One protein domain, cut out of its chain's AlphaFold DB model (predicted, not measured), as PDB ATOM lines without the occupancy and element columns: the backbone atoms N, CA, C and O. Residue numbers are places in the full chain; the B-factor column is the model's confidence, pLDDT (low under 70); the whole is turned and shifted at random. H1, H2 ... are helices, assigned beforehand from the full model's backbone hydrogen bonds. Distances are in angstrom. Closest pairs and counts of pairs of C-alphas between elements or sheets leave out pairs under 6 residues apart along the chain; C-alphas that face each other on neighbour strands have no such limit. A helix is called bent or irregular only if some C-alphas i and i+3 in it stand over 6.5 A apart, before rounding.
ATOM      1  N   ALA A  71     189.408 131.188 246.175       70.81
ATOM      2  CA  ALA A  71     189.357 132.629 246.340       70.81
ATOM      3  C   ALA A  71     187.903 133.040 246.656       70.81
ATOM      4  O   ALA A  71     186.988 132.557 245.994       70.81
ATOM      5  N   PRO A  72     187.627 133.922 247.630       74.94
ATOM      6  CA  PRO A  72     186.285 134.458 247.838       74.94
ATOM      7  C   PRO A  72     185.917 135.453 246.723       74.94
ATOM      8  O   PRO A  72     186.785 135.990 246.029       74.94
ATOM      9  N   LEU A  73     184.620 135.639 246.457       75.88
ATOM     10  CA  LEU A  73     184.119 136.647 245.497       75.88
ATOM     11  C   LEU A  73     183.841 138.001 246.154       75.88
ATOM     12  O   LEU A  73     183.685 138.998 245.456       75.88
ATOM     13  N   THR A  74     183.763 138.016 247.481       83.88
ATOM     14  CA  THR A  74     183.444 139.188 248.291       83.88
ATOM     15  C   THR A  74     184.304 139.205 249.542       83.88
ATOM     16  O   THR A  74     184.643 138.139 250.063       83.88
ATOM     17  N   GLY A  75     184.569 140.393 250.073       86.12
ATOM     18  CA  GLY A  75     185.235 140.572 251.358       86.12
ATOM     19  C   GLY A  75     186.546 141.342 251.263       86.12
ATOM     20  O   GLY A  75     186.858 141.987 250.260       86.12
ATOM     21  N   GLN A  76     187.297 141.299 252.359       89.56
ATOM     22  CA  GLN A  76     188.516 142.076 252.529       89.56
ATOM     23  C   GLN A  76     189.722 141.356 251.914       89.56
ATOM     24  O   GLN A  76     189.978 140.189 252.205       89.56
ATOM     25  N   LEU A  77     190.476 142.066 251.076       87.06
ATOM     26  CA  LEU A  77     191.757 141.632 250.538       87.06
ATOM     27  C   LEU A  77     192.810 141.586 251.641       87.06
ATOM     28  O   LEU A  77     193.497 140.583 251.751       87.06
ATOM     29  N   PHE A  78     192.905 142.633 252.460       88.56
ATOM     30  CA  PHE A  78     193.857 142.779 253.567       88.56
ATOM     31  C   PHE A  78     193.148 143.202 254.861       88.56
ATOM     32  O   PHE A  78     192.006 143.661 254.821       88.56
ATOM     33  N   SER A  79     193.819 143.054 256.007       89.94
ATOM     34  CA  SER A  79     193.227 143.313 257.325       89.94
ATOM     35  C   SER A  79     193.055 144.806 257.635       89.94
ATOM     36  O   SER A  79     193.711 145.663 257.037       89.94
ATOM     37  N   ASP A  80     192.174 145.122 258.585       92.62
ATOM     38  CA  ASP A  80     191.954 146.498 259.044       92.62
ATOM     39  C   ASP A  80     193.202 147.079 259.724       92.62
ATOM     40  O   ASP A  80     193.516 148.249 259.530       92.62
ATOM     41  N   GLU A  81     193.978 146.257 260.436       92.88
ATOM     42  CA  GLU A  81     195.230 146.685 261.067       92.88
ATOM     43  C   GLU A  81     196.240 147.163 260.024       92.88
ATOM     44  O   GLU A  81     196.906 148.177 260.227       92.88
ATOM     45  N   LEU A  82     196.334 146.461 258.889       91.06
ATOM     46  CA  LEU A  82     197.230 146.857 257.811       91.06
ATOM     47  C   LEU A  82     196.777 148.173 257.169       91.06
ATOM     48  O   LEU A  82     197.600 149.052 256.912       91.06
ATOM     49  N   ARG A  83     195.466 148.318 256.940       94.25
ATOM     50  CA  ARG A  83     194.868 149.562 256.439       94.25
ATOM     51  C   ARG A  83     195.222 150.739 257.344       94.25
ATOM     52  O   ARG A  83     195.669 151.776 256.863       94.25
ATOM     53  N   ASP A  84     195.035 150.557 258.644       94.56
ATOM     54  CA  ASP A  84     195.207 151.606 259.642       94.56
ATOM     55  C   ASP A  84     196.688 151.944 259.870       94.56
ATOM     56  O   ASP A  84     197.017 153.086 260.193       94.56
ATOM     57  N   HIS A  85     197.590 150.983 259.648       92.75
ATOM     58  CA  HIS A  85     199.033 151.215 259.667       92.75
ATOM     59  C   HIS A  85     199.519 151.989 258.428       92.75
ATOM     60  O   HIS A  85     200.430 152.811 258.527       92.75
ATOM     61  N   TYR A  86     198.884 151.778 257.268       92.94
ATOM     62  CA  TYR A  86     199.291 152.357 255.983       92.94
ATOM     63  C   TYR A  86     198.173 153.150 255.274       92.94
ATOM     64  O   TYR A  86     197.895 152.902 254.093       92.94
ATOM     65  N   PRO A  87     197.581 154.174 255.919       93.94
ATOM     66  CA  PRO A  87     196.421 154.899 255.388       93.94
ATOM     67  C   PRO A  87     196.732 155.755 254.147       93.94
ATOM     68  O   PRO A  87     195.821 156.236 253.480       93.94
ATOM     69  N   GLU A  88     198.015 155.973 253.831       90.62
ATOM     70  CA  GLU A  88     198.462 156.643 252.596       90.62
ATOM     71  C   GLU A  88     198.265 155.755 251.352       90.62
ATOM     72  O   GLU A  88     198.113 156.276 250.248       90.62
ATOM     73  N   TYR A  89     198.251 154.428 251.525       91.88
ATOM     74  CA  TYR A  89     198.213 153.449 250.432       91.88
ATOM     75  C   TYR A  89     196.944 152.596 250.450       91.88
ATOM     76  O   TYR A  89     196.494 152.123 249.406       91.88
ATOM     77  N   LEU A  90     196.378 152.378 251.637       93.44
ATOM     78  CA  LEU A  90     195.302 151.433 251.891       93.44
ATOM     79  C   LEU A  90     194.097 152.150 252.499       93.44
ATOM     80  O   LEU A  90     194.218 152.936 253.432       93.44
ATOM     81  N   ASP A  91     192.915 151.853 251.977       93.50
ATOM     82  CA  ASP A  91     191.644 152.421 252.393       93.50
ATOM     83  C   ASP A  91     190.520 151.370 252.322       93.50
ATOM     84  O   ASP A  91     190.695 150.240 251.866       93.50
ATOM     85  N   GLN A  92     189.324 151.738 252.781       92.25
ATOM     86  CA  GLN A  92     188.177 150.825 252.787       92.25
ATOM     87  C   GLN A  92     187.763 150.363 251.381       92.25
ATOM     88  O   GLN A  92     187.195 149.283 251.214       92.25
ATOM     89  N   LYS A  93     188.006 151.194 250.365       90.56
ATOM     90  CA  LYS A  93     187.588 150.950 248.987       90.56
ATOM     91  C   LYS A  93     188.535 149.970 248.301       90.56
ATOM     92  O   LYS A  93     188.061 149.065 247.621       90.56
ATOM     93  N   ASN A  94     189.846 150.130 248.469       91.31
ATOM     94  CA  ASN A  94     190.841 149.227 247.899       91.31
ATOM     95  C   ASN A  94     191.017 147.926 248.700       91.31
ATOM     96  O   ASN A  94     191.553 146.964 248.150       91.31
ATOM     97  N   GLN A  95     190.473 147.849 249.918       92.00
ATOM     98  CA  GLN A  95     190.331 146.611 250.693       92.00
ATOM     99  C   GLN A  95     189.295 145.646 250.107       92.00
ATOM    100  O   GLN A  95     189.381 144.448 250.328       92.00
ATOM    101  N   CYS A  96     188.309 146.132 249.366       90.88
ATOM    102  CA  CYS A  96     187.146 145.356 248.945       90.88
ATOM    103  C   CYS A  96     187.399 144.628 247.607       90.88
ATOM    104  O   CYS A  96     187.618 145.277 246.582       90.88
ATOM    105  N   ILE A  97     187.368 143.286 247.577       86.69
ATOM    106  CA  ILE A  97     187.674 142.530 246.343       86.69
ATOM    107  C   ILE A  97     186.625 142.722 245.246       86.69
ATOM    108  O   ILE A  97     186.965 142.852 244.068       86.69
ATOM    109  N   GLU A  98     185.351 142.785 245.614       87.81
ATOM    110  CA  GLU A  98     184.253 142.984 244.677       87.81
ATOM    111  C   GLU A  98     184.369 144.335 243.954       87.81
ATOM    112  O   GLU A  98     184.110 144.397 242.750       87.81
ATOM    113  N   CYS A  99     184.907 145.373 244.614       88.56
ATOM    114  CA  CYS A  99     185.228 146.645 243.955       88.56
ATOM    115  C   CYS A  99     186.205 146.454 242.784       88.56
ATOM    116  O   CYS A  99     186.082 147.114 241.751       88.56
ATOM    117  N   TRP A 100     187.178 145.554 242.918       89.00
ATOM    118  CA  TRP A 100     188.179 145.306 241.880       89.00
ATOM    119  C   TRP A 100     187.656 144.456 240.734       89.00
ATOM    120  O   TRP A 100     187.979 144.737 239.577       89.00
ATOM    121  N   ILE A 101     186.810 143.474 241.046       86.25
ATOM    122  CA  ILE A 101     186.105 142.652 240.058       86.25
ATOM    123  C   ILE A 101     185.184 143.529 239.198       86.25
ATOM    124  O   ILE A 101     185.142 143.392 237.975       86.25
ATOM    125  N   GLU A 102     184.456 144.464 239.812       85.62
ATOM    126  CA  GLU A 102     183.578 145.385 239.088       85.62
ATOM    127  C   GLU A 102     184.347 146.354 238.188       85.62
ATOM    128  O   GLU A 102     183.920 146.630 237.064       85.62
ATOM    129  N   ARG A 103     185.497 146.848 238.654       85.94
ATOM    130  CA  ARG A 103     186.338 147.787 237.898       85.94
ATOM    131  C   ARG A 103     187.050 147.154 236.713       85.94
ATOM    132  O   ARG A 103     187.220 147.835 235.706       85.94
ATOM    133  N   ALA A 104     187.418 145.878 236.820       84.56
ATOM    134  CA  ALA A 104     188.077 145.139 235.749       84.56
ATOM    135  C   ALA A 104     187.166 144.894 234.535       84.56
ATOM    136  O   ALA A 104     187.639 144.413 233.506       84.56
ATOM    137  N   ARG A 105     185.858 145.183 234.636       68.81
ATOM    138  CA  ARG A 105     184.892 144.900 233.570       68.81
ATOM    139  C   ARG A 105     185.296 145.586 232.254       68.81
ATOM    140  O   ARG A 105     185.659 146.764 232.259       68.81
ATOM    141  N   PRO A 106     185.192 144.874 231.122       63.75
ATOM    142  CA  PRO A 106     185.652 145.362 229.831       63.75
ATOM    143  C   PRO A 106     184.845 146.592 229.410       63.75
ATOM    144  O   PRO A 106     183.648 146.508 229.144       63.75
ATOM    145  N   LYS A 107     185.500 147.757 229.383       56.28
ATOM    146  CA  LYS A 107     184.862 149.020 228.978       56.28
ATOM    147  C   LYS A 107     184.795 149.172 227.458       56.28
ATOM    148  O   LYS A 107     183.868 149.809 226.972       56.28
ATOM    149  N   PRO A 118     188.763 141.074 230.926       79.69
ATOM    150  CA  PRO A 118     188.880 142.067 231.980       79.69
ATOM    151  C   PRO A 118     190.230 142.790 231.899       79.69
ATOM    152  O   PRO A 118     191.258 142.178 231.605       79.69
ATOM    153  N   SER A 119     190.254 144.092 232.186       82.75
ATOM    154  CA  SER A 119     191.488 144.882 232.129       82.75
ATOM    155  C   SER A 119     191.494 146.031 233.133       82.75
ATOM    156  O   SER A 119     190.446 146.499 233.576       82.75
ATOM    157  N   TYR A 120     192.697 146.500 233.459       86.19
ATOM    158  CA  TYR A 120     192.942 147.670 234.294       86.19
ATOM    159  C   TYR A 120     193.671 148.760 233.512       86.19
ATOM    160  O   TYR A 120     194.352 148.504 232.520       86.19
ATOM    161  N   SER A 121     193.529 149.990 233.988       82.81
ATOM    162  CA  SER A 121     194.147 151.190 233.434       82.81
ATOM    163  C   SER A 121     195.011 151.892 234.483       82.81
ATOM    164  O   SER A 121     195.011 151.531 235.659       82.81
ATOM    165  N   ILE A 122     195.678 152.980 234.094       85.44
ATOM    166  CA  ILE A 122     196.375 153.871 235.039       85.44
ATOM    167  C   ILE A 122     195.453 154.431 236.140       85.44
ATOM    168  O   ILE A 122     195.932 154.786 237.212       85.44
ATOM    169  N   SER A 123     194.132 154.471 235.920       85.94
ATOM    170  CA  SER A 123     193.157 154.912 236.934       85.94
ATOM    171  C   SER A 123     192.917 153.878 238.046       85.94
ATOM    172  O   SER A 123     192.254 154.174 239.043       85.94
ATOM    173  N   ASP A 124     193.459 152.670 237.878       88.12
ATOM    174  CA  ASP A 124     193.389 151.542 238.808       88.12
ATOM    175  C   ASP A 124     194.736 151.290 239.512       88.12
ATOM    176  O   ASP A 124     194.904 150.284 240.194       88.12
ATOM    177  N   ALA A 125     195.704 152.202 239.377       89.31
ATOM    178  CA  ALA A 125     197.052 152.042 239.923       89.31
ATOM    179  C   ALA A 125     197.110 151.962 241.462       89.31
ATOM    180  O   ALA A 125     198.071 151.416 242.000       89.31
ATOM    181  N   CYS A 126     196.064 152.374 242.187       91.00
ATOM    182  CA  CYS A 126     195.969 152.099 243.623       91.00
ATOM    183  C   CYS A 126     195.848 150.598 243.944       91.00
ATOM    184  O   CYS A 126     196.290 150.182 245.008       91.00
ATOM    185  N   LEU A 127     195.348 149.758 243.025       90.88
ATOM    186  CA  LEU A 127     195.457 148.301 243.173       90.88
ATOM    187  C   LEU A 127     196.914 147.846 243.060       90.88
ATOM    188  O   LEU A 127     197.320 146.939 243.776       90.88
ATOM    189  N   ALA A 128     197.730 148.493 242.217       91.25
ATOM    190  CA  ALA A 128     199.158 148.194 242.177       91.25
ATOM    191  C   ALA A 128     199.810 148.486 243.537       91.25
ATOM    192  O   ALA A 128     200.587 147.660 243.998       91.25
ATOM    193  N   ASP A 129     199.449 149.578 244.220       92.56
ATOM    194  CA  ASP A 129     199.929 149.848 245.585       92.56
ATOM    195  C   ASP A 129     199.477 148.804 246.603       92.56
ATOM    196  O   ASP A 129     200.305 148.362 247.395       92.56
ATOM    197  N   VAL A 130     198.231 148.321 246.533       91.75
ATOM    198  CA  VAL A 130     197.792 147.185 247.362       91.75
ATOM    199  C   VAL A 130     198.700 145.973 247.143       91.75
ATOM    200  O   VAL A 130     199.154 145.373 248.115       91.75
ATOM    201  N   ILE A 131     199.034 145.633 245.893       90.38
ATOM    202  CA  ILE A 131     199.934 144.506 245.599       90.38
ATOM    203  C   ILE A 131     201.344 144.757 246.136       90.38
ATOM    204  O   ILE A 131     201.907 143.880 246.787       90.38
ATOM    205  N   LYS A 132     201.904 145.955 245.939       92.81
ATOM    206  CA  LYS A 132     203.230 146.317 246.471       92.81
ATOM    207  C   LYS A 132     203.267 146.208 248.001       92.81
ATOM    208  O   LYS A 132     204.164 145.565 248.540       92.81
ATOM    209  N   MET A 133     202.263 146.759 248.685       91.75
ATOM    210  CA  MET A 133     202.108 146.673 250.141       91.75
ATOM    211  C   MET A 133     201.989 145.232 250.617       91.75
ATOM    212  O   MET A 133     202.614 144.832 251.591       91.75
ATOM    213  N   THR A 134     201.236 144.422 249.889       86.81
ATOM    214  CA  THR A 134     201.056 143.016 250.226       86.81
ATOM    215  C   THR A 134     202.365 142.229 250.108       86.81
ATOM    216  O   THR A 134     202.673 141.405 250.971       86.81
ATOM    217  N   ILE A 135     203.163 142.497 249.067       89.94
ATOM    218  CA  ILE A 135     204.500 141.908 248.918       89.94
ATOM    219  C   ILE A 135     205.392 142.341 250.096       89.94
ATOM    220  O   ILE A 135     206.101 141.495 250.642       89.94
ATOM    221  N   ASN A 136     205.317 143.609 250.526       89.75
ATOM    222  CA  ASN A 136     206.073 144.140 251.671       89.75
ATOM    223  C   ASN A 136     205.678 143.498 253.014       89.75
ATOM    224  O   ASN A 136     206.565 143.179 253.803       89.75
ATOM    225  N   GLU A 137     204.391 143.231 253.233       87.88
ATOM    226  CA  GLU A 137     203.830 142.873 254.550       87.88
ATOM    227  C   GLU A 137     203.475 141.387 254.712       87.88
ATOM    228  O   GLU A 137     202.952 140.968 255.741       87.88
ATOM    229  N   ILE A 138     203.791 140.555 253.710       78.25
ATOM    230  CA  ILE A 138     203.685 139.083 253.793       78.25
ATOM    231  C   ILE A 138     202.249 138.621 254.092       78.25
ATOM    232  O   ILE A 138     201.991 137.704 254.870       78.25
ATOM    233  N   GLN A 139     201.271 139.260 253.458       74.75
ATOM    234  CA  GLN A 139     199.870 138.903 253.650       74.75
ATOM    235  C   GLN A 139     199.451 137.858 252.613       74.75
ATOM    236  O   GLN A 139     199.389 138.134 251.421       74.75
ATOM    237  N   THR A 140     199.132 136.641 253.055       69.19
ATOM    238  CA  THR A 140     198.836 135.511 252.157       69.19
ATOM    239  C   THR A 140     197.594 135.729 251.293       69.19
ATOM    240  O   THR A 140     197.616 135.460 250.093       69.19
ATOM    241  N   ALA A 141     196.501 136.204 251.893       68.06
ATOM    242  CA  ALA A 141     195.217 136.350 251.213       68.06
ATOM    243  C   ALA A 141     195.256 137.384 250.065       68.06
ATOM    244  O   ALA A 141     194.892 137.023 248.946       68.06
ATOM    245  N   PRO A 142     195.768 138.614 250.246       70.94
ATOM    246  CA  PRO A 142     195.859 139.565 249.142       70.94
ATOM    247  C   PRO A 142     196.901 139.188 248.075       70.94
ATOM    248  O   PRO A 142     196.819 139.711 246.965       70.94
ATOM    249  N   LEU A 143     197.843 138.271 248.359       73.94
ATOM    250  CA  LEU A 143     198.723 137.705 247.328       73.94
ATOM    251  C   LEU A 143     198.003 136.654 246.493       73.94
ATOM    252  O   LEU A 143     198.094 136.711 245.278       73.94
ATOM    253  N   LEU A 144     197.301 135.709 247.124       74.12
ATOM    254  CA  LEU A 144     196.768 134.526 246.436       74.12
ATOM    255  C   LEU A 144     195.336 134.702 245.910       74.12
ATOM    256  O   LEU A 144     194.953 134.100 244.913       74.12
ATOM    257  N   ILE A 145     194.500 135.519 246.555       73.38
ATOM    258  CA  ILE A 145     193.117 135.701 246.095       73.38
ATOM    259  C   ILE A 145     193.088 136.312 244.688       73.38
ATOM    260  O   ILE A 145     192.415 135.756 243.820       73.38
ATOM    261  N   PRO A 146     193.804 137.413 244.408       69.31
ATOM    262  CA  PRO A 146     193.760 138.021 243.085       69.31
ATOM    263  C   PRO A 146     194.498 137.205 242.006       69.31
ATOM    264  O   PRO A 146     194.106 137.272 240.845       69.31
ATOM    265  N   THR A 147     195.534 136.423 242.355       69.25
ATOM    266  CA  THR A 147     196.280 135.565 241.398       69.25
ATOM    267  C   THR A 147     195.432 134.489 240.774       69.25
ATOM    268  O   THR A 147     195.559 134.213 239.582       69.25
ATOM    269  N   HIS A 148     194.524 133.917 241.550       72.75
ATOM    270  CA  HIS A 148     193.696 132.805 241.107       72.75
ATOM    271  C   HIS A 148     192.350 133.257 240.526       72.75
ATOM    272  O   HIS A 148     191.419 132.457 240.402       72.75
ATOM    273  N   ARG A 149     192.225 134.538 240.140       74.88
ATOM    274  CA  ARG A 149     190.990 135.118 239.602       74.88
ATOM    275  C   ARG A 149     191.180 135.691 238.200       74.88
ATOM    276  O   ARG A 149     191.710 136.790 238.060       74.88
ATOM    277  N   PRO A 150     190.624 135.045 237.159       74.12
ATOM    278  CA  PRO A 150     190.592 135.610 235.807       74.12
ATOM    279  C   PRO A 150     189.908 136.986 235.730       74.12
ATOM    280  O   PRO A 150     190.200 137.779 234.842       74.12
ATOM    281  N   GLN A 151     189.002 137.285 236.667       75.44
ATOM    282  CA  GLN A 151     188.302 138.567 236.758       75.44
ATOM    283  C   GLN A 151     189.175 139.708 237.304       75.44
ATOM    284  O   GLN A 151     188.767 140.861 237.208       75.44
ATOM    285  N   VAL A 152     190.348 139.409 237.871       81.25
ATOM    286  CA  VAL A 152     191.285 140.393 238.427       81.25
ATOM    287  C   VAL A 152     192.623 140.252 237.685       81.25
ATOM    288  O   VAL A 152     193.520 139.534 238.121       81.25
ATOM    289  N   PRO A 153     192.781 140.906 236.521       80.00
ATOM    290  CA  PRO A 153     193.902 140.691 235.605       80.00
ATOM    291  C   PRO A 153     195.176 141.409 236.084       80.00
ATOM    292  O   PRO A 153     195.655 142.348 235.443       80.00
ATOM    293  N   LEU A 154     195.755 140.984 237.213       83.19
ATOM    294  CA  LEU A 154     196.883 141.688 237.839       83.19
ATOM    295  C   LEU A 154     198.109 141.819 236.939       83.19
ATOM    296  O   LEU A 154     198.836 142.800 237.067       83.19
ATOM    297  N   ARG A 155     198.300 140.937 235.949       83.06
ATOM    298  CA  ARG A 155     199.344 141.101 234.923       83.06
ATOM    299  C   ARG A 155     199.315 142.489 234.264       83.06
ATOM    300  O   ARG A 155     200.367 143.024 233.929       83.06
ATOM    301  N   ARG A 156     198.138 143.111 234.116       83.94
ATOM    302  CA  ARG A 156     197.982 144.464 233.546       83.94
ATOM    303  C   ARG A 156     198.526 145.575 234.453       83.94
ATOM    304  O   ARG A 156     198.769 146.673 233.970       83.94
ATOM    305  N   LEU A 157     198.758 145.291 235.733       87.88
ATOM    306  CA  LEU A 157     199.341 146.216 236.707       87.88
ATOM    307  C   LEU A 157     200.863 146.058 236.852       87.88
ATOM    308  O   LEU A 157     201.490 146.843 237.566       87.88
TER     309      LEU A 157
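This is residues 71 to 107 and 118 to 157 of the 309 residues of an uncharacterized protein of Hypsizygus marmoreus (UniProt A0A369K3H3). The longest helix, H3, and the shorter H4, which folds back beside its later part as a helical hairpin, make one layer of this small body, with the short H5 ending the printed part on the same side. The earlier half of the printed part, loops with the short helices H1 and H2 at well-separated places, makes a second, looser layer over them. The 77 printed residues hold five named helices, H1 to H5 in order along the chain, and no named strand; the class is all helix. The whole is compact, with a radius of gyration of the C-alphas of 11.4 A, and is rounded, spanning 34 by 24 by 19 A.

H3, residues 122 to 137, touches H4, residues 140 to 147, with its residues 131 to 135 alone. Their closest C-alphas, those of Thr 134 and Pro 142, are 6.3 A apart. The two form a helical hairpin, running opposite ways at 36 degrees, only just a steep tilt. H5, residues 154 to 157, and H3 only just touch, with 3 pairs of C-alphas within 8 A; H3 does so with residues 125 to 128 alone, and the closest C-alphas, Ala 128 and Leu 157, are 5.8 A apart. H2, residues 97 to 103, is close to H3 but not clearly touching: the closest C-alphas, Trp 100 and Leu 127, are 8.0 A apart, and the helices run opposite ways at a shallow tilt of 24 degrees. H2 and H4 are near each other, with 5 pairs of C-alphas within 10 A. H1, residues 80 to 85, touches no helix; it is only just apart from H3, at 8.4 A. Every O i to N i+4 pair is within hydrogen-bond range in H1 and H2, against 9 of 12 in H3 and 2 of 4 in H4; H5 is too short for such a pair.

H3 runs 23.6 A from C-alpha 122 at (196.375, 153.871, 235.039) to C-alpha 137 at (203.830, 142.873, 254.550). It is irregular, with C-alphas 123 and 126 7.8 A apart. H4 is 11.1 A long and only just irregular, with C-alphas 143 and 146 6.54 A apart. H2 is 10.0 A long, H1 8.5 A and H5 5.3 A. H1 begins with C-alpha 80 at (191.954, 146.498, 259.044), and H5 ends with C-alpha 157 at (199.341, 146.216, 236.707).

The two C-alphas farthest apart, those of His 85 and Lys 107, are 33.9 A apart. Residues 108 to 117 are not printed, and C-alphas 107 and 118 across this cut are 8.6 A apart; the link from H2 to H3 is the link across the cut. Of the links printed whole, H1 to H2 is long, H3 to H4 tight and H4 to H5 short. The mean pLDDT of the printed part is 84.2; residues 105 to 107, 140 to 141 and 146 to 147 are under 70.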